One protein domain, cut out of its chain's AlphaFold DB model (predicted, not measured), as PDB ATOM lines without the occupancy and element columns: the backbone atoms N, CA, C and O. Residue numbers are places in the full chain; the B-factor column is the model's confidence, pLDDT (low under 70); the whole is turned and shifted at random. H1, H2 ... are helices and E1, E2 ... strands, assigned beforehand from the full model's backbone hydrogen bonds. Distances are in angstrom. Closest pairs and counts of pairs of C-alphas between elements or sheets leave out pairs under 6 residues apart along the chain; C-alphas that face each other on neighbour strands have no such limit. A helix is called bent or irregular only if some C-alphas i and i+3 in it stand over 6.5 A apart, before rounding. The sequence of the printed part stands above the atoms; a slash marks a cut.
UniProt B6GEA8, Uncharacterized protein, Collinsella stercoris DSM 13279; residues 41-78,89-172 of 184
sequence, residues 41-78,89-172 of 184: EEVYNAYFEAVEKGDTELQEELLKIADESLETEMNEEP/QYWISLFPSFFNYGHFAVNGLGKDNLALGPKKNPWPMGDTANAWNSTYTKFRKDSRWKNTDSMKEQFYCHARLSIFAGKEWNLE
ATOM      1  N   GLU A  41     136.400 146.524 130.332       89.75
ATOM      2  CA  GLU A  41     136.013 147.941 130.289       89.75
ATOM      3  C   GLU A  41     134.705 148.206 131.052       89.75
ATOM      4  O   GLU A  41     134.576 149.228 131.726       89.75
ATOM      5  N   GLU A  42     133.752 147.272 131.013       93.44
ATOM      6  CA  GLU A  42     132.528 147.367 131.811       93.44
ATOM      7  C   GLU A  42     132.813 147.219 133.315       93.44
ATOM      8  O   GLU A  42     132.292 148.013 134.099       93.44
ATOM      9  N   VAL A  43     133.687 146.283 133.714       94.75
ATOM     10  CA  VAL A  43     134.137 146.129 135.116       94.75
ATOM     11  C   VAL A  43     134.825 147.412 135.598       94.75
ATOM     12  O   VAL A  43     134.509 147.932 136.668       94.75
ATOM     13  N   TYR A  44     135.725 147.965 134.779       93.25
ATOM     14  CA  TYR A  44     136.421 149.223 135.047       93.25
ATOM     15  C   TYR A  44     135.439 150.376 135.270       93.25
ATOM     16  O   TYR A  44     135.503 151.051 136.295       93.25
ATOM     17  N   ASN A  45     134.495 150.587 134.351       94.19
ATOM     18  CA  ASN A  45     133.533 151.682 134.462       94.19
ATOM     19  C   ASN A  45     132.609 151.514 135.679       94.19
ATOM     20  O   ASN A  45     132.389 152.476 136.416       94.19
ATOM     21  N   ALA A  46     132.134 150.291 135.938       96.69
ATOM     22  CA  ALA A  46     131.318 149.988 137.110       96.69
ATOM     23  C   ALA A  46     132.049 150.303 138.423       96.69
ATOM     24  O   ALA A  46     131.435 150.806 139.364       96.69
ATOM     25  N   TYR A  47     133.366 150.078 138.476       96.44
ATOM     26  CA  TYR A  47     134.161 150.368 139.668       96.44
ATOM     27  C   TYR A  47     134.218 151.865 139.960       96.44
ATOM     28  O   TYR A  47     133.998 152.274 141.098       96.44
ATOM     29  N   PHE A  48     134.452 152.700 138.946       94.88
ATOM     30  CA  PHE A  48     134.467 154.151 139.150       94.88
ATOM     31  C   PHE A  48     133.094 154.690 139.553       94.88
ATOM     32  O   PHE A  48     133.019 155.533 140.445       94.88
ATOM     33  N   GLU A  49     132.008 154.151 138.998       97.69
ATOM     34  CA  GLU A  49     130.663 154.485 139.474       97.69
ATOM     35  C   GLU A  49     130.430 154.071 140.936       97.69
ATOM     36  O   GLU A  49     129.802 154.812 141.694       97.69
ATOM     37  N   ALA A  50     130.915 152.894 141.344       97.44
ATOM     38  CA  ALA A  50     130.811 152.419 142.722       97.44
ATOM     39  C   ALA A  50     131.607 153.317 143.685       97.44
ATOM     40  O   ALA A  50     131.108 153.664 144.756       97.44
ATOM     41  N   VAL A  51     132.799 153.770 143.277       96.62
ATOM     42  CA  VAL A  51     133.605 154.750 144.022       96.62
ATOM     43  C   VAL A  51     132.857 156.075 144.175       96.62
ATOM     44  O   VAL A  51     132.769 156.597 145.286       96.62
ATOM     45  N   GLU A  52     132.273 156.610 143.097       97.38
ATOM     46  CA  GLU A  52     131.498 157.860 143.137       97.38
ATOM     47  C   GLU A  52     130.283 157.770 144.072       97.38
ATOM     48  O   GLU A  52     129.945 158.739 144.756       97.38
ATOM     49  N   LYS A  53     129.636 156.601 144.125       97.94
ATOM     50  CA  LYS A  53     128.476 156.329 144.987       97.94
ATOM     51  C   LYS A  53     128.863 155.945 146.422       97.94
ATOM     52  O   LYS A  53     127.988 155.901 147.282       97.94
ATOM     53  N   GLY A  54     130.145 155.687 146.693       97.69
ATOM     54  CA  GLY A  54     130.624 155.187 147.983       97.69
ATOM     55  C   GLY A  54     130.187 153.749 148.291       97.69
ATOM     56  O   GLY A  54     130.108 153.377 149.459       97.69
ATOM     57  N   ASP A  55     129.881 152.957 147.262       98.00
ATOM     58  CA  ASP A  55     129.447 151.565 147.386       98.00
ATOM     59  C   ASP A  55     130.670 150.653 147.544       98.00
ATOM     60  O   ASP A  55     131.319 150.275 146.568       98.00
ATOM     61  N   THR A  56     131.060 150.387 148.789       97.88
ATOM     62  CA  THR A  56     132.286 149.637 149.096       97.88
ATOM     63  C   THR A  56     132.147 148.141 148.841       97.88
ATOM     64  O   THR A  56     133.135 147.501 148.502       97.88
ATOM     65  N   GLU A  57     130.941 147.586 148.976       97.88
ATOM     66  CA  GLU A  57     130.685 146.162 148.724       97.88
ATOM     67  C   GLU A  57     130.857 145.853 147.233       97.88
ATOM     68  O   GLU A  57     131.600 144.943 146.867       97.88
ATOM     69  N   LEU A  58     130.283 146.694 146.365       97.25
ATOM     70  CA  LEU A  58     130.461 146.554 144.922       97.25
ATOM     71  C   LEU A  58     131.916 146.806 144.484       97.25
ATOM     72  O   LEU A  58     132.408 146.144 143.573       97.25
ATOM     73  N   GLN A  59     132.636 147.729 145.133       97.25
ATOM     74  CA  GLN A  59     134.067 147.931 144.863       97.25
ATOM     75  C   GLN A  59     134.887 146.662 145.128       97.25
ATOM     76  O   GLN A  59     135.734 146.309 144.308       97.25
ATOM     77  N   GLU A  60     134.644 145.976 146.249       96.94
ATOM     78  CA  GLU A  60     135.340 144.733 146.603       96.94
ATOM     79  C   GLU A  60     135.020 143.599 145.617       96.94
ATOM     80  O   GLU A  60     135.929 142.890 145.183       96.94
ATOM     81  N   GLU A  61     133.754 143.463 145.208       96.69
ATOM     82  CA  GLU A  61     133.340 142.483 144.197       96.69
ATOM     83  C   GLU A  61     134.049 142.718 142.854       96.69
ATOM     84  O   GLU A  61     134.624 141.798 142.270       96.69
ATOM     85  N   LEU A  62     134.072 143.967 142.385       97.38
ATOM     86  CA  LEU A  62     134.697 144.338 141.115       97.38
ATOM     87  C   LEU A  62     136.216 144.169 141.135       97.38
ATOM     88  O   LEU A  62     136.803 143.752 140.135       97.38
ATOM     89  N   LEU A  63     136.858 144.462 142.270       95.94
ATOM     90  CA  LEU A  63     138.286 144.208 142.459       95.94
ATOM     91  C   LEU A  63     138.600 142.719 142.359       95.94
ATOM     92  O   LEU A  63     139.579 142.357 141.714       95.94
ATOM     93  N   LYS A  64     137.754 141.863 142.936       95.75
ATOM     94  CA  LYS A  64     137.917 140.413 142.853       95.75
ATOM     95  C   LYS A  64     137.791 139.902 141.414       95.75
ATOM     96  O   LYS A  64     138.658 139.159 140.969       95.75
ATOM     97  N   ILE A  65     136.778 140.351 140.664       95.06
ATOM     98  CA  ILE A  65     136.622 139.998 139.239       95.06
ATOM     99  C   ILE A  65     137.862 140.433 138.438       95.06
ATOM    100  O   ILE A  65     138.371 139.694 137.594       95.06
ATOM    101  N   ALA A  66     138.374 141.638 138.699       94.00
ATOM    102  CA  ALA A  66     139.541 142.175 138.007       94.00
ATOM    103  C   ALA A  66     140.848 141.423 138.319       94.00
ATOM    104  O   ALA A  66     141.722 141.350 137.451       94.00
ATOM    105  N   ASP A  67     140.979 140.894 139.537       94.06
ATOM    106  CA  ASP A  67     142.119 140.094 139.993       94.06
ATOM    107  C   ASP A  67     142.097 138.690 139.367       94.06
ATOM    108  O   ASP A  67     143.032 138.298 138.670       94.06
ATOM    109  N   GLU A  68     140.972 137.977 139.490       93.50
ATOM    110  CA  GLU A  68     140.805 136.614 138.960       93.50
ATOM    111  C   GLU A  68     140.940 136.569 137.423       93.50
ATOM    112  O   GLU A  68     141.573 135.669 136.856       93.50
ATOM    113  N   SER A  69     140.398 137.577 136.729       92.38
ATOM    114  CA  SER A  69     140.567 137.705 135.275       92.38
ATOM    115  C   SER A  69     142.015 138.014 134.882       92.38
ATOM    116  O   SER A  69     142.489 137.458 133.893       92.38
ATOM    117  N   LEU A  70     142.746 138.829 135.661       92.38
ATOM    118  CA  LEU A  70     144.163 139.129 135.397       92.38
ATOM    119  C   LEU A  70     145.030 137.887 135.494       92.38
ATOM    120  O   LEU A  70     145.850 137.631 134.612       92.38
ATOM    121  N   GLU A  71     144.846 137.122 136.567       91.56
ATOM    122  CA  GLU A  71     145.580 135.885 136.787       91.56
ATOM    123  C   GLU A  71     145.347 134.912 135.628       91.56
ATOM    124  O   GLU A  71     146.298 134.329 135.098       91.56
ATOM    125  N   THR A  72     144.100 134.792 135.172       89.12
ATOM    126  CA  THR A  72     143.766 133.933 134.034       89.12
ATOM    127  C   THR A  72     144.454 134.406 132.751       89.12
ATOM    128  O   THR A  72     145.153 133.621 132.116       89.12
ATOM    129  N   GLU A  73     144.363 135.695 132.407       88.12
ATOM    130  CA  GLU A  73     145.035 136.268 131.229       88.12
ATOM    131  C   GLU A  73     146.558 136.072 131.269       88.12
ATOM    132  O   GLU A  73     147.187 135.784 130.250       88.12
ATOM    133  N   MET A  74     147.172 136.215 132.446       89.06
ATOM    134  CA  MET A  74     148.608 136.005 132.636       89.06
ATOM    135  C   MET A  74     149.026 134.548 132.421       89.06
ATOM    136  O   MET A  74     150.181 134.304 132.056       89.06
ATOM    137  N   ASN A  75     148.133 133.591 132.664       85.88
ATOM    138  CA  ASN A  75     148.406 132.160 132.554       85.88
ATOM    139  C   ASN A  75     148.123 131.583 131.157       85.88
ATOM    140  O   ASN A  75     148.460 130.429 130.902       85.88
ATOM    141  N   GLU A  76     147.576 132.385 130.244       77.31
ATOM    142  CA  GLU A  76     147.357 132.002 128.850       77.31
ATOM    143  C   GLU A  76     148.665 131.669 128.121       77.31
ATOM    144  O   GLU A  76     149.660 132.406 128.175       77.31
ATOM    145  N   GLU A  77     148.662 130.548 127.397       66.50
ATOM    146  CA  GLU A  77     149.813 130.126 126.608       66.50
ATOM    147  C   GLU A  77     149.971 131.005 125.352       66.50
ATOM    148  O   GLU A  77     148.988 131.369 124.694       66.50
ATOM    149  N   PRO A  78     151.210 131.347 124.952       63.31
ATOM    150  CA  PRO A  78     151.433 132.087 123.719       63.31
ATOM    151  C   PRO A  78     150.918 131.290 122.513       63.31
ATOM    152  O   PRO A  78     151.317 130.153 122.278       63.31
ATOM    153  N   GLN A  89     166.908 135.525 120.300       86.38
ATOM    154  CA  GLN A  89     166.848 136.405 119.142       86.38
ATOM    155  C   GLN A  89     165.451 136.488 118.528       86.38
ATOM    156  O   GLN A  89     165.038 137.594 118.196       86.38
ATOM    157  N   TYR A  90     164.692 135.394 118.438       87.44
ATOM    158  CA  TYR A  90     163.314 135.396 117.954       87.44
ATOM    159  C   TYR A  90     162.450 136.340 118.786       87.44
ATOM    160  O   TYR A  90     161.895 137.304 118.255       87.44
ATOM    161  N   TRP A  91     162.408 136.139 120.104       88.25
ATOM    162  CA  TRP A  91     161.626 136.993 120.997       88.25
ATOM    163  C   TRP A  91     162.120 138.442 120.991       88.25
ATOM    164  O   TRP A  91     161.309 139.364 120.943       88.25
ATOM    165  N   ILE A  92     163.437 138.666 120.962       91.25
ATOM    166  CA  ILE A  92     164.005 140.017 120.838       91.25
ATOM    167  C   ILE A  92     163.577 140.673 119.514       91.25
ATOM    168  O   ILE A  92     163.265 141.867 119.504       91.25
ATOM    169  N   SER A  93     163.533 139.916 118.413       91.12
ATOM    170  CA  SER A  93     163.131 140.395 117.083       91.12
ATOM    171  C   SER A  93     161.638 140.691 116.962       91.12
ATOM    172  O   SER A  93     161.256 141.507 116.126       91.12
ATOM    173  N   LEU A  94     160.800 140.085 117.810       91.56
ATOM    174  CA  LEU A  94     159.371 140.381 117.884       91.56
ATOM    175  C   LEU A  94     159.068 141.669 118.652       91.56
ATOM    176  O   LEU A  94     158.023 142.272 118.422       91.56
ATOM    177  N   PHE A  95     159.966 142.128 119.527       94.25
ATOM    178  CA  PHE A  95     159.736 143.327 120.339       94.25
ATOM    179  C   PHE A  95     159.300 144.559 119.512       94.25
ATOM    180  O   PHE A  95     158.307 145.196 119.874       94.25
ATOM    181  N   PRO A  96     159.938 144.887 118.366       94.44
ATOM    182  CA  PRO A  96     159.512 146.000 117.521       94.44
ATOM    183  C   PRO A  96     158.146 145.801 116.849       94.44
ATOM    184  O   PRO A  96     157.615 146.766 116.309       94.44
ATOM    185  N   SER A  97     157.561 144.601 116.830       91.81
ATOM    186  CA  SER A  97     156.192 144.389 116.332       91.81
ATOM    187  C   SER A  97     155.147 144.949 117.300       91.81
ATOM    188  O   SER A  97     154.109 145.441 116.861       91.81
ATOM    189  N   PHE A  98     155.460 144.949 118.599       92.19
ATOM    190  CA  PHE A  98     154.562 145.384 119.670       92.19
ATOM    191  C   PHE A  98     154.881 146.792 120.180       92.19
ATOM    192  O   PHE A  98     153.965 147.554 120.480       92.19
ATOM    193  N   PHE A  99     156.157 147.189 120.207       95.06
ATOM    194  CA  PHE A  99     156.599 148.445 120.819       95.06
ATOM    195  C   PHE A  99     157.375 149.342 119.848       95.06
ATOM    196  O   PHE A  99     158.164 148.881 119.024       95.06
ATOM    197  N   ASN A 100     157.162 150.653 119.954       95.19
ATOM    198  CA  ASN A 100     157.982 151.676 119.303       95.19
ATOM    199  C   ASN A 100     159.353 151.791 119.981       95.19
ATOM    200  O   ASN A 100     160.362 151.983 119.307       95.19
ATOM    201  N   TYR A 101     159.386 151.655 121.306       96.31
ATOM    202  CA  TYR A 101     160.599 151.675 122.116       96.31
ATOM    203  C   TYR A 101     160.388 150.911 123.425       96.31
ATOM    204  O   TYR A 101     159.258 150.688 123.859       96.31
ATOM    205  N   GLY A 102     161.498 150.561 124.070       97.25
ATOM    206  CA  GLY A 102     161.515 150.144 125.464       97.25
ATOM    207  C   GLY A 102     162.891 150.380 126.068       97.25
ATOM    208  O   GLY A 102     163.900 150.092 125.417       97.25
ATOM    209  N   HIS A 103     162.939 150.937 127.271       97.50
ATOM    210  CA  HIS A 103     164.183 151.201 127.983       97.50
ATOM    211  C   HIS A 103     163.919 151.353 129.476       97.50
ATOM    212  O   HIS A 103     162.854 151.796 129.889       97.50
ATOM    213  N   PHE A 104     164.907 151.011 130.291       97.31
ATOM    214  CA  PHE A 104     164.840 151.332 131.706       97.31
ATOM    215  C   PHE A 104     165.224 152.794 131.947       97.31
ATOM    216  O   PHE A 104     166.273 153.252 131.479       97.31
ATOM    217  N   ALA A 105     164.418 153.478 132.747       93.88
ATOM    218  CA  ALA A 105     164.615 154.842 133.200       93.88
ATOM    219  C   ALA A 105     164.490 154.919 134.730       93.88
ATOM    220  O   ALA A 105     164.202 153.934 135.408       93.88
ATOM    221  N   VAL A 106     164.723 156.112 135.271       92.31
ATOM    222  CA  VAL A 106     164.437 156.442 136.668       92.31
ATOM    223  C   VAL A 106     163.303 157.460 136.659       92.31
ATOM    224  O   VAL A 106     163.376 158.450 135.932       92.31
ATOM    225  N   ASN A 107     162.233 157.207 137.412       83.69
ATOM    226  CA  ASN A 107     161.078 158.101 137.456       83.69
ATOM    227  C   ASN A 107     161.368 159.354 138.309       83.69
ATOM    228  O   ASN A 107     162.408 159.465 138.960       83.69
ATOM    229  N   GLY A 108     160.424 160.299 138.348       81.62
ATOM    230  CA  GLY A 108     160.566 161.543 139.121       81.62
ATOM    231  C   GLY A 108     160.736 161.357 140.638       81.62
ATOM    232  O   GLY A 108     161.058 162.318 141.331       81.62
ATOM    233  N   LEU A 109     160.545 160.137 141.152       85.69
ATOM    234  CA  LEU A 109     160.724 159.761 142.556       85.69
ATOM    235  C   LEU A 109     162.033 158.993 142.806       85.69
ATOM    236  O   LEU A 109     162.241 158.490 143.907       85.69
ATOM    237  N   GLY A 110     162.911 158.881 141.805       89.25
ATOM    238  CA  GLY A 110     164.187 158.181 141.945       89.25
ATOM    239  C   GLY A 110     164.081 156.655 141.890       89.25
ATOM    240  O   GLY A 110     165.029 155.982 142.287       89.25
ATOM    241  N   LYS A 111     162.955 156.099 141.424       90.69
ATOM    242  CA  LYS A 111     162.754 154.646 141.311       90.69
ATOM    243  C   LYS A 111     162.978 154.159 139.885       90.69
ATOM    244  O   LYS A 111     162.590 154.840 138.932       90.69
ATOM    245  N   ASP A 112     163.559 152.970 139.755       95.69
ATOM    246  CA  ASP A 112     163.694 152.294 138.468       95.69
ATOM    247  C   ASP A 112     162.312 152.033 137.853       95.69
ATOM    248  O   ASP A 112     161.361 151.671 138.546       95.69
ATOM    249  N   ASN A 113     162.203 152.201 136.540       95.25
ATOM    250  CA  ASN A 113     161.045 151.786 135.760       95.25
ATOM    251  C   ASN A 113     161.496 151.260 134.396       95.25
ATOM    252  O   ASN A 113     162.509 151.711 133.860       95.25
ATOM    253  N   LEU A 114     160.749 150.318 133.837       97.19
ATOM    254  CA  LEU A 114     160.834 149.933 132.435       97.19
ATOM    255  C   LEU A 114     159.747 150.686 131.662       97.19
ATOM    256  O   LEU A 114     158.571 150.328 131.739       97.19
ATOM    257  N   ALA A 115     160.162 151.709 130.917       95.94
ATOM    258  CA  ALA A 115     159.306 152.483 130.034       95.94
ATOM    259  C   ALA A 115     159.085 151.728 128.717       95.94
ATOM    260  O   ALA A 115     160.052 151.344 128.048       95.94
ATOM    261  N   LEU A 116     157.826 151.527 128.329       96.12
ATOM    262  CA  LEU A 116     157.415 150.828 127.109       96.12
ATOM    263  C   LEU A 116     156.443 151.691 126.303       96.12
ATOM    264  O   LEU A 116     155.404 152.101 126.808       96.12
ATOM    265  N   GLY A 117     156.745 151.930 125.027       94.69
ATOM    266  CA  GLY A 117     155.858 152.665 124.122       94.69
ATOM    267  C   GLY A 117     155.091 151.715 123.201       94.69
ATOM    268  O   GLY A 117     155.641 151.374 122.150       94.69
ATOM    269  N   PRO A 118     153.866 151.262 123.531       93.06
ATOM    270  CA  PRO A 118     153.117 150.310 122.709       93.06
ATOM    271  C   PRO A 118     152.745 150.911 121.345       93.06
ATOM    272  O   PRO A 118     152.405 152.090 121.228       93.06
ATOM    273  N   LYS A 119     152.782 150.095 120.288       88.56
ATOM    274  CA  LYS A 119     152.339 150.488 118.937       88.56
ATOM    275  C   LYS A 119     150.824 150.499 118.794       88.56
ATOM    276  O   LYS A 119     150.287 151.302 118.036       88.56
ATOM    277  N   LYS A 120     150.156 149.565 119.470       78.19
ATOM    278  CA  LYS A 120     148.703 149.367 119.491       78.19
ATOM    279  C   LYS A 120     148.319 148.823 120.869       78.19
ATOM    280  O   LYS A 120     149.146 148.169 121.484       78.19
ATOM    281  N   ASN A 121     147.115 149.128 121.336       74.94
ATOM    282  CA  ASN A 121     146.505 148.575 122.549       74.94
ATOM    283  C   ASN A 121     144.987 148.845 122.487       74.94
ATOM    284  O   ASN A 121     144.634 149.909 121.963       74.94
ATOM    285  N   PRO A 122     144.100 147.979 123.012       70.88
ATOM    286  CA  PRO A 122     144.364 146.632 123.533       70.88
ATOM    287  C   PRO A 122     144.808 145.655 122.434       70.88
ATOM    288  O   PRO A 122     144.472 145.833 121.259       70.88
ATOM    289  N   TRP A 123     145.591 144.641 122.800       75.56
ATOM    290  CA  TRP A 123     145.929 143.522 121.914       75.56
ATOM    291  C   TRP A 123     144.965 142.346 122.114       75.56
ATOM    292  O   TRP A 123     144.439 142.170 123.213       75.56
ATOM    293  N   PRO A 124     144.749 141.496 121.092       73.75
ATOM    294  CA  PRO A 124     144.208 140.160 121.316       73.75
ATOM    295  C   PRO A 124     145.053 139.398 122.348       73.75
ATOM    296  O   PRO A 124     146.272 139.540 122.381       73.75
ATOM    297  N   MET A 125     144.424 138.539 123.147       70.31
ATOM    298  CA  MET A 125     145.063 137.811 124.256       70.31
ATOM    299  C   MET A 125     146.381 137.103 123.870       70.31
ATOM    300  O   MET A 125     147.395 137.252 124.550       70.31
ATOM    301  N   GLY A 126     146.414 136.422 122.718       73.25
ATOM    302  CA  GLY A 126     147.633 135.774 122.212       73.25
ATOM    303  C   GLY A 126     148.770 136.737 121.846       73.25
ATOM    304  O   GLY A 126     149.946 136.402 122.009       73.25
ATOM    305  N   ASP A 127     148.440 137.946 121.390       85.69
ATOM    306  CA  ASP A 127     149.422 138.994 121.104       85.69
ATOM    307  C   ASP A 127     149.996 139.571 122.404       85.69
ATOM    308  O   ASP A 127     151.195 139.837 122.463       85.69
ATOM    309  N   THR A 128     149.191 139.679 123.467       89.50
ATOM    310  CA  THR A 128     149.658 140.094 124.801       89.50
ATOM    311  C   THR A 128     150.725 139.142 125.346       89.50
ATOM    312  O   THR A 128     151.782 139.599 125.786       89.50
ATOM    313  N   ALA A 129     150.518 137.824 125.239       88.50
ATOM    314  CA  ALA A 129     151.505 136.827 125.662       88.50
ATOM    315  C   ALA A 129     152.819 136.918 124.859       88.50
ATOM    316  O   ALA A 129     153.916 136.901 125.426       88.50
ATOM    317  N   ASN A 130     152.731 137.089 123.536       89.19
ATOM    318  CA  ASN A 130     153.905 137.291 122.681       89.19
ATOM    319  C   ASN A 130     154.649 138.597 123.017       89.19
ATOM    320  O   ASN A 130     155.884 138.622 123.081       89.19
ATOM    321  N   ALA A 131     153.909 139.678 123.265       92.12
ATOM    322  CA  ALA A 131     154.456 140.970 123.650       92.12
ATOM    323  C   ALA A 131     155.174 140.890 125.007       92.12
ATOM    324  O   ALA A 131     156.298 141.397 125.130       92.12
ATOM    325  N   TRP A 132     154.604 140.183 125.989       94.00
ATOM    326  CA  TRP A 132     155.263 139.909 127.266       94.00
ATOM    327  C   TRP A 132     156.549 139.098 127.079       94.00
ATOM    328  O   TRP A 132     157.606 139.525 127.539       94.00
ATOM    329  N   ASN A 133     156.511 137.987 126.336       91.81
ATOM    330  CA  ASN A 133     157.696 137.155 126.097       91.81
ATOM    331  C   ASN A 133     158.825 137.929 125.403       91.81
ATOM    332  O   ASN A 133     159.997 137.781 125.766       91.81
ATOM    333  N   SER A 134     158.486 138.797 124.443       93.88
ATOM    334  CA  SER A 134     159.457 139.689 123.797       93.88
ATOM    335  C   SER A 134     160.073 140.692 124.781       93.88
ATOM    336  O   SER A 134     161.289 140.897 124.776       93.88
ATOM    337  N   THR A 135     159.262 141.257 125.680       96.25
ATOM    338  CA  THR A 135     159.679 142.208 126.723       96.25
ATOM    339  C   THR A 135     160.584 141.531 127.748       96.25
ATOM    340  O   THR A 135     161.726 141.950 127.939       96.25
ATOM    341  N   TYR A 136     160.118 140.434 128.348       95.31
ATOM    342  CA  TYR A 136     160.885 139.621 129.285       95.31
ATOM    343  C   TYR A 136     162.226 139.209 128.674       95.31
ATOM    344  O   TYR A 136     163.284 139.454 129.256       95.31
ATOM    345  N   THR A 137     162.223 138.661 127.455       93.56
ATOM    346  CA  THR A 137     163.466 138.197 126.829       93.56
ATOM    347  C   THR A 137     164.452 139.344 126.608       93.56
ATOM    348  O   THR A 137     165.643 139.182 126.881       93.56
ATOM    349  N   LYS A 138     163.966 140.510 126.176       95.19
ATOM    350  CA  LYS A 138     164.793 141.685 125.889       95.19
ATOM    351  C   LYS A 138     165.391 142.339 127.138       95.19
ATOM    352  O   LYS A 138     166.521 142.816 127.061       95.19
ATOM    353  N   PHE A 139     164.670 142.366 128.262       97.00
ATOM    354  CA  PHE A 139     165.035 143.201 129.418       97.00
ATOM    355  C   PHE A 139     165.441 142.441 130.685       97.00
ATOM    356  O   PHE A 139     166.135 143.022 131.516       97.00
ATOM    357  N   ARG A 140     165.109 141.150 130.836       95.12
ATOM    358  CA  ARG A 140     165.340 140.380 132.082       95.12
ATOM    359  C   ARG A 140     166.786 140.285 132.575       95.12
ATOM    360  O   ARG A 140     167.020 139.866 133.699       95.12
ATOM    361  N   LYS A 141     167.762 140.583 131.712       93.31
ATOM    362  CA  LYS A 141     169.196 140.547 132.043       93.31
ATOM    363  C   LYS A 141     169.727 141.894 132.557       93.31
ATOM    364  O   LYS A 141     170.885 141.956 132.958       93.31
ATOM    365  N   ASP A 142     168.931 142.965 132.515       96.56
ATOM    366  CA  ASP A 142     169.304 144.258 133.099       96.56
ATOM    367  C   ASP A 142     169.298 144.160 134.631       96.56
ATOM    368  O   ASP A 142     168.399 143.563 135.218       96.56
ATOM    369  N   SER A 143     170.273 144.782 135.295       95.94
ATOM    370  CA  SER A 143     170.381 144.797 136.761       95.94
ATOM    371  C   SER A 143     169.185 145.438 137.474       95.94
ATOM    372  O   SER A 143     169.005 145.229 138.670       95.94
ATOM    373  N   ARG A 144     168.393 146.249 136.763       96.88
ATOM    374  CA  ARG A 144     167.178 146.894 137.279       96.88
ATOM    375  C   ARG A 144     165.951 145.982 137.215       96.88
ATOM    376  O   ARG A 144     164.922 146.323 137.788       96.88
ATOM    377  N   TRP A 145     166.037 144.825 136.557       95.50
ATOM    378  CA  TRP A 145     164.976 143.819 136.565       95.50
ATOM    379  C   TRP A 145     164.973 143.065 137.903       95.50
ATOM    380  O   TRP A 145     165.915 142.329 138.198       95.50
ATOM    381  N   LYS A 146     163.927 143.241 138.721       93.31
ATOM    382  CA  LYS A 146     163.896 142.731 140.108       93.31
ATOM    383  C   LYS A 146     162.712 141.817 140.427       93.31
ATOM    384  O   LYS A 146     162.914 140.805 141.088       93.31
ATOM    385  N   ASN A 147     161.507 142.141 139.956       93.50
ATOM    386  CA  ASN A 147     160.284 141.396 140.270       93.50
ATOM    387  C   ASN A 147     159.532 141.004 138.989       93.50
ATOM    388  O   ASN A 147     158.687 141.753 138.506       93.50
ATOM    389  N   THR A 148     159.857 139.838 138.420       93.62
ATOM    390  CA  THR A 148     159.242 139.359 137.168       93.62
ATOM    391  C   THR A 148     157.724 139.262 137.269       93.62
ATOM    392  O   THR A 148     157.043 139.681 136.338       93.62
ATOM    393  N   ASP A 149     157.207 138.737 138.380       92.38
ATOM    394  CA  ASP A 149     155.780 138.453 138.530       92.38
ATOM    395  C   ASP A 149     154.978 139.752 138.612       92.38
ATOM    396  O   ASP A 149     154.062 139.948 137.818       92.38
ATOM    397  N   SER A 150     155.401 140.708 139.449       93.62
ATOM    398  CA  SER A 150     154.736 142.018 139.496       93.62
ATOM    399  C   SER A 150     154.920 142.815 138.203       93.62
ATOM    400  O   SER A 150     154.011 143.520 137.772       93.62
ATOM    401  N   MET A 151     156.074 142.721 137.534       95.19
ATOM    402  CA  MET A 151     156.247 143.372 136.231       95.19
ATOM    403  C   MET A 151     155.325 142.762 135.165       95.19
ATOM    404  O   MET A 151     154.841 143.494 134.302       95.19
ATOM    405  N   LYS A 152     155.059 141.450 135.225       94.94
ATOM    406  CA  LYS A 152     154.089 140.768 134.358       94.94
ATOM    407  C   LYS A 152     152.669 141.239 134.657       94.94
ATOM    408  O   LYS A 152     151.948 141.600 133.735       94.94
ATOM    409  N   GLU A 153     152.305 141.303 135.928       94.31
ATOM    410  CA  GLU A 153     151.013 141.801 136.402       94.31
ATOM    411  C   GLU A 153     150.746 143.238 135.912       94.31
ATOM    412  O   GLU A 153     149.742 143.509 135.250       94.31
ATOM    413  N   GLN A 154     151.714 144.141 136.111       94.94
ATOM    414  CA  GLN A 154     151.692 145.515 135.596       94.94
ATOM    415  C   GLN A 154     151.527 145.556 134.071       94.94
ATOM    416  O   GLN A 154     150.711 146.316 133.548       94.94
ATOM    417  N   PHE A 155     152.281 144.725 133.345       94.69
ATOM    418  CA  PHE A 155     152.219 144.654 131.886       94.69
ATOM    419  C   PHE A 155     150.821 144.272 131.394       94.69
ATOM    420  O   PHE A 155     150.261 144.956 130.537       94.69
ATOM    421  N   TYR A 156     150.256 143.190 131.932       93.56
ATOM    422  CA  TYR A 156     148.946 142.692 131.518       93.56
ATOM    423  C   TYR A 156     147.828 143.665 131.900       93.56
ATOM    424  O   TYR A 156     146.937 143.911 131.088       93.56
ATOM    425  N   CYS A 157     147.932 144.320 133.061       91.88
ATOM    426  CA  CYS A 157     147.002 145.375 133.452       91.88
ATOM    427  C   CYS A 157     146.972 146.534 132.440       91.88
ATOM    428  O   CYS A 157     145.897 146.977 132.030       91.88
ATOM    429  N   HIS A 158     148.135 146.993 131.963       92.00
ATOM    430  CA  HIS A 158     148.178 148.010 130.911       92.00
ATOM    431  C   HIS A 158     147.646 147.494 129.564       92.00
ATOM    432  O   HIS A 158     146.954 148.231 128.855       92.00
ATOM    433  N   ALA A 159     147.935 146.239 129.210       90.50
ATOM    434  CA  ALA A 159     147.569 145.656 127.919       90.50
ATOM    435  C   ALA A 159     146.050 145.490 127.716       90.50
ATOM    436  O   ALA A 159     145.552 145.617 126.598       90.50
ATOM    437  N   ARG A 160     145.284 145.244 128.783       86.38
ATOM    438  CA  ARG A 160     143.820 145.073 128.689       86.38
ATOM    439  C   ARG A 160     143.016 146.372 128.706       86.38
ATOM    440  O   ARG A 160     141.828 146.369 128.393       86.38
ATOM    441  N   LEU A 161     143.648 147.499 129.034       81.38
ATOM    442  CA  LEU A 161     142.974 148.787 129.201       81.38
ATOM    443  C   LEU A 161     143.195 149.730 128.012       81.38
ATOM    444  O   LEU A 161     144.286 150.265 127.790       81.38
ATOM    445  N   SER A 162     142.111 150.024 127.289       76.31
ATOM    446  CA  SER A 162     142.101 150.941 126.139       76.31
ATOM    447  C   SER A 162     142.597 152.350 126.488       76.31
ATOM    448  O   SER A 162     143.240 153.006 125.668       76.31
ATOM    449  N   ILE A 163     142.404 152.798 127.731       74.19
ATOM    450  CA  ILE A 163     142.886 154.095 128.225       74.19
ATOM    451  C   ILE A 163     144.415 154.238 128.212       74.19
ATOM    452  O   ILE A 163     144.914 155.367 128.261       74.19
ATOM    453  N   PHE A 164     145.161 153.130 128.137       76.50
ATOM    454  CA  PHE A 164     146.618 153.114 127.993       76.50
ATOM    455  C   PHE A 164     147.079 152.992 126.533       76.50
ATOM    456  O   PHE A 164     148.280 152.927 126.266       76.50
ATOM    457  N   ALA A 165     146.156 152.997 125.568       76.69
ATOM    458  CA  ALA A 165     146.495 152.993 124.153       76.69
ATOM    459  C   ALA A 165     147.286 154.241 123.751       76.69
ATOM    460  O   ALA A 165     146.878 155.377 123.997       76.69
ATOM    461  N   GLY A 166     148.448 154.012 123.135       75.12
ATOM    462  CA  GLY A 166     149.358 155.069 122.692       75.12
ATOM    463  C   GLY A 166     150.062 155.830 123.821       75.12
ATOM    464  O   GLY A 166     150.800 156.771 123.530       75.12
ATOM    465  N   LYS A 167     149.862 155.442 125.088       88.19
ATOM    466  CA  LYS A 167     150.569 156.007 126.243       88.19
ATOM    467  C   LYS A 167     151.762 155.133 126.601       88.19
ATOM    468  O   LYS A 167     151.707 153.920 126.440       88.19
ATOM    469  N   GLU A 168     152.820 155.758 127.101       92.12
ATOM    470  CA  GLU A 168     153.952 155.035 127.678       92.12
ATOM    471  C   GLU A 168     153.499 154.269 128.928       92.12
ATOM    472  O   GLU A 168     152.803 154.819 129.786       92.12
ATOM    473  N   TRP A 169     153.876 152.997 129.016       92.94
ATOM    474  CA  TRP A 169     153.671 152.159 130.196       92.94
ATOM    475  C   TRP A 169     154.938 152.172 131.034       92.94
ATOM    476  O   TRP A 169     156.035 152.077 130.486       92.94
ATOM    477  N   ASN A 170     154.782 152.257 132.351       93.38
ATOM    478  CA  ASN A 170     155.897 152.297 133.289       93.38
ATOM    479  C   ASN A 170     155.799 151.092 134.219       93.38
ATOM    480  O   ASN A 170     155.018 151.115 135.163       93.38
ATOM    481  N   LEU A 171     156.590 150.050 133.953       95.25
ATOM    482  CA  LEU A 171     156.642 148.882 134.835       95.25
ATOM    483  C   LEU A 171     157.686 149.126 135.923       95.25
ATOM    484  O   LEU A 171     158.875 149.244 135.628       95.25
ATOM    485  N   GLU A 172     157.251 149.211 137.170       95.19
ATOM    486  CA  GLU A 172     158.069 149.463 138.353       95.19
ATOM    487  C   GLU A 172     158.620 148.133 138.914       95.19
ATOM    488  O   GLU A 172     157.856 147.351 139.487       95.19
TER     489      GLU A 172
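What this domain is: This is residues 41 to 78 and 89 to 172 of the 184 residues of an uncharacterized protein of Collinsella stercoris DSM 13279 (UniProt B6GEA8). A small three-stranded antiparallel sheet has helices over one face, with H4 and H5 crossing each other there, while the helical hairpin of H1 and H2 reaches away to one side as a long arm. The arm packs on this body through residues 70 to 74 of H2, which touch H5. The printed part has 122 residues with five named helices and three named strands, in the order H1 H2 H3 E1 E2 H4 H5 E3 along the chain; the sheet runs E1 E2 E3, and the class is mixed, helices and strands. The whole is compact, with a radius of gyration of the C-alphas of 15.5 A, and spans 48 by 34 by 24 A, the arm making the length.

How they stand to each other: In the sheet, E1, residues 99 to 106, and E2, residues 112 to 118, form an antiparallel hairpin at 165 degrees, with N 103 and O 115 within hydrogen-bond range at 3.0 A. E3, residues 169 to 171, is the other antiparallel neighbour of E2, with N 114 and O 171 at 2.8 A. H3, residues 89 to 98, H4, residues 125 to 139, and H5, residues 148 to 160, make two layers with the sheet, helices on one face of it. H5 lies over E3 at a height over the sheet of 8.6 A and runs along the strands, at 17 degrees to E3 on the local plane. H4 lies over E1 and E2 at a height of 10.6 A, slantwise to the strands, at 48 degrees to E1 on the local plane. H4 and H5, a helical hairpin, touch at a steep tilt of 41 degrees, opposite ways; their closest C-alphas, those of Thr 128 and Ala 159, are 6.7 A apart. H3 touches H4 at a steep tilt of 58 degrees, opposite ways, with the C-alphas of Trp 91 and Ser 134 closest at 4.5 A. H2, residues 56 to 75, touches H5 about perpendicular, only just, at 72 degrees, with the C-alphas of Met 74 and Tyr 156 closest at 6.8 A. H1, residues 41 to 53, touches H2 at a shallow tilt of 23 degrees, opposite ways, with the C-alphas of Tyr 47 and Gln 59 closest at 5.7 A. H1 and H2 are not on the sheet. In H1, H2, H4 and H5 every O i to N i+4 pair is within hydrogen-bond range; in H3 it is 3 of 6.

Where its parts are: H1 begins at C-alpha 41, (136.013, 147.941, 130.289), and is 18.5 A long; H2 measures 29.0 A and H4 21.3 A. H3 is irregular, but only just: C-alphas 93 and 96 are 6.7 A apart. E1 is 19.4 A long and E2 19.1 A. E3 ends at C-alpha 171, (156.642, 148.882, 134.835).

The domain as a whole: The two C-alphas farthest apart, those of Lys 53 and Gln 89, are 50.4 A apart. Residues 79 to 88 are not printed, and C-alphas 78 and 89 across this cut are 16.6 A apart. Of the links that are printed whole, none is long. The mean pLDDT of the printed part is 90.9, and residues 77 to 78 are under 70.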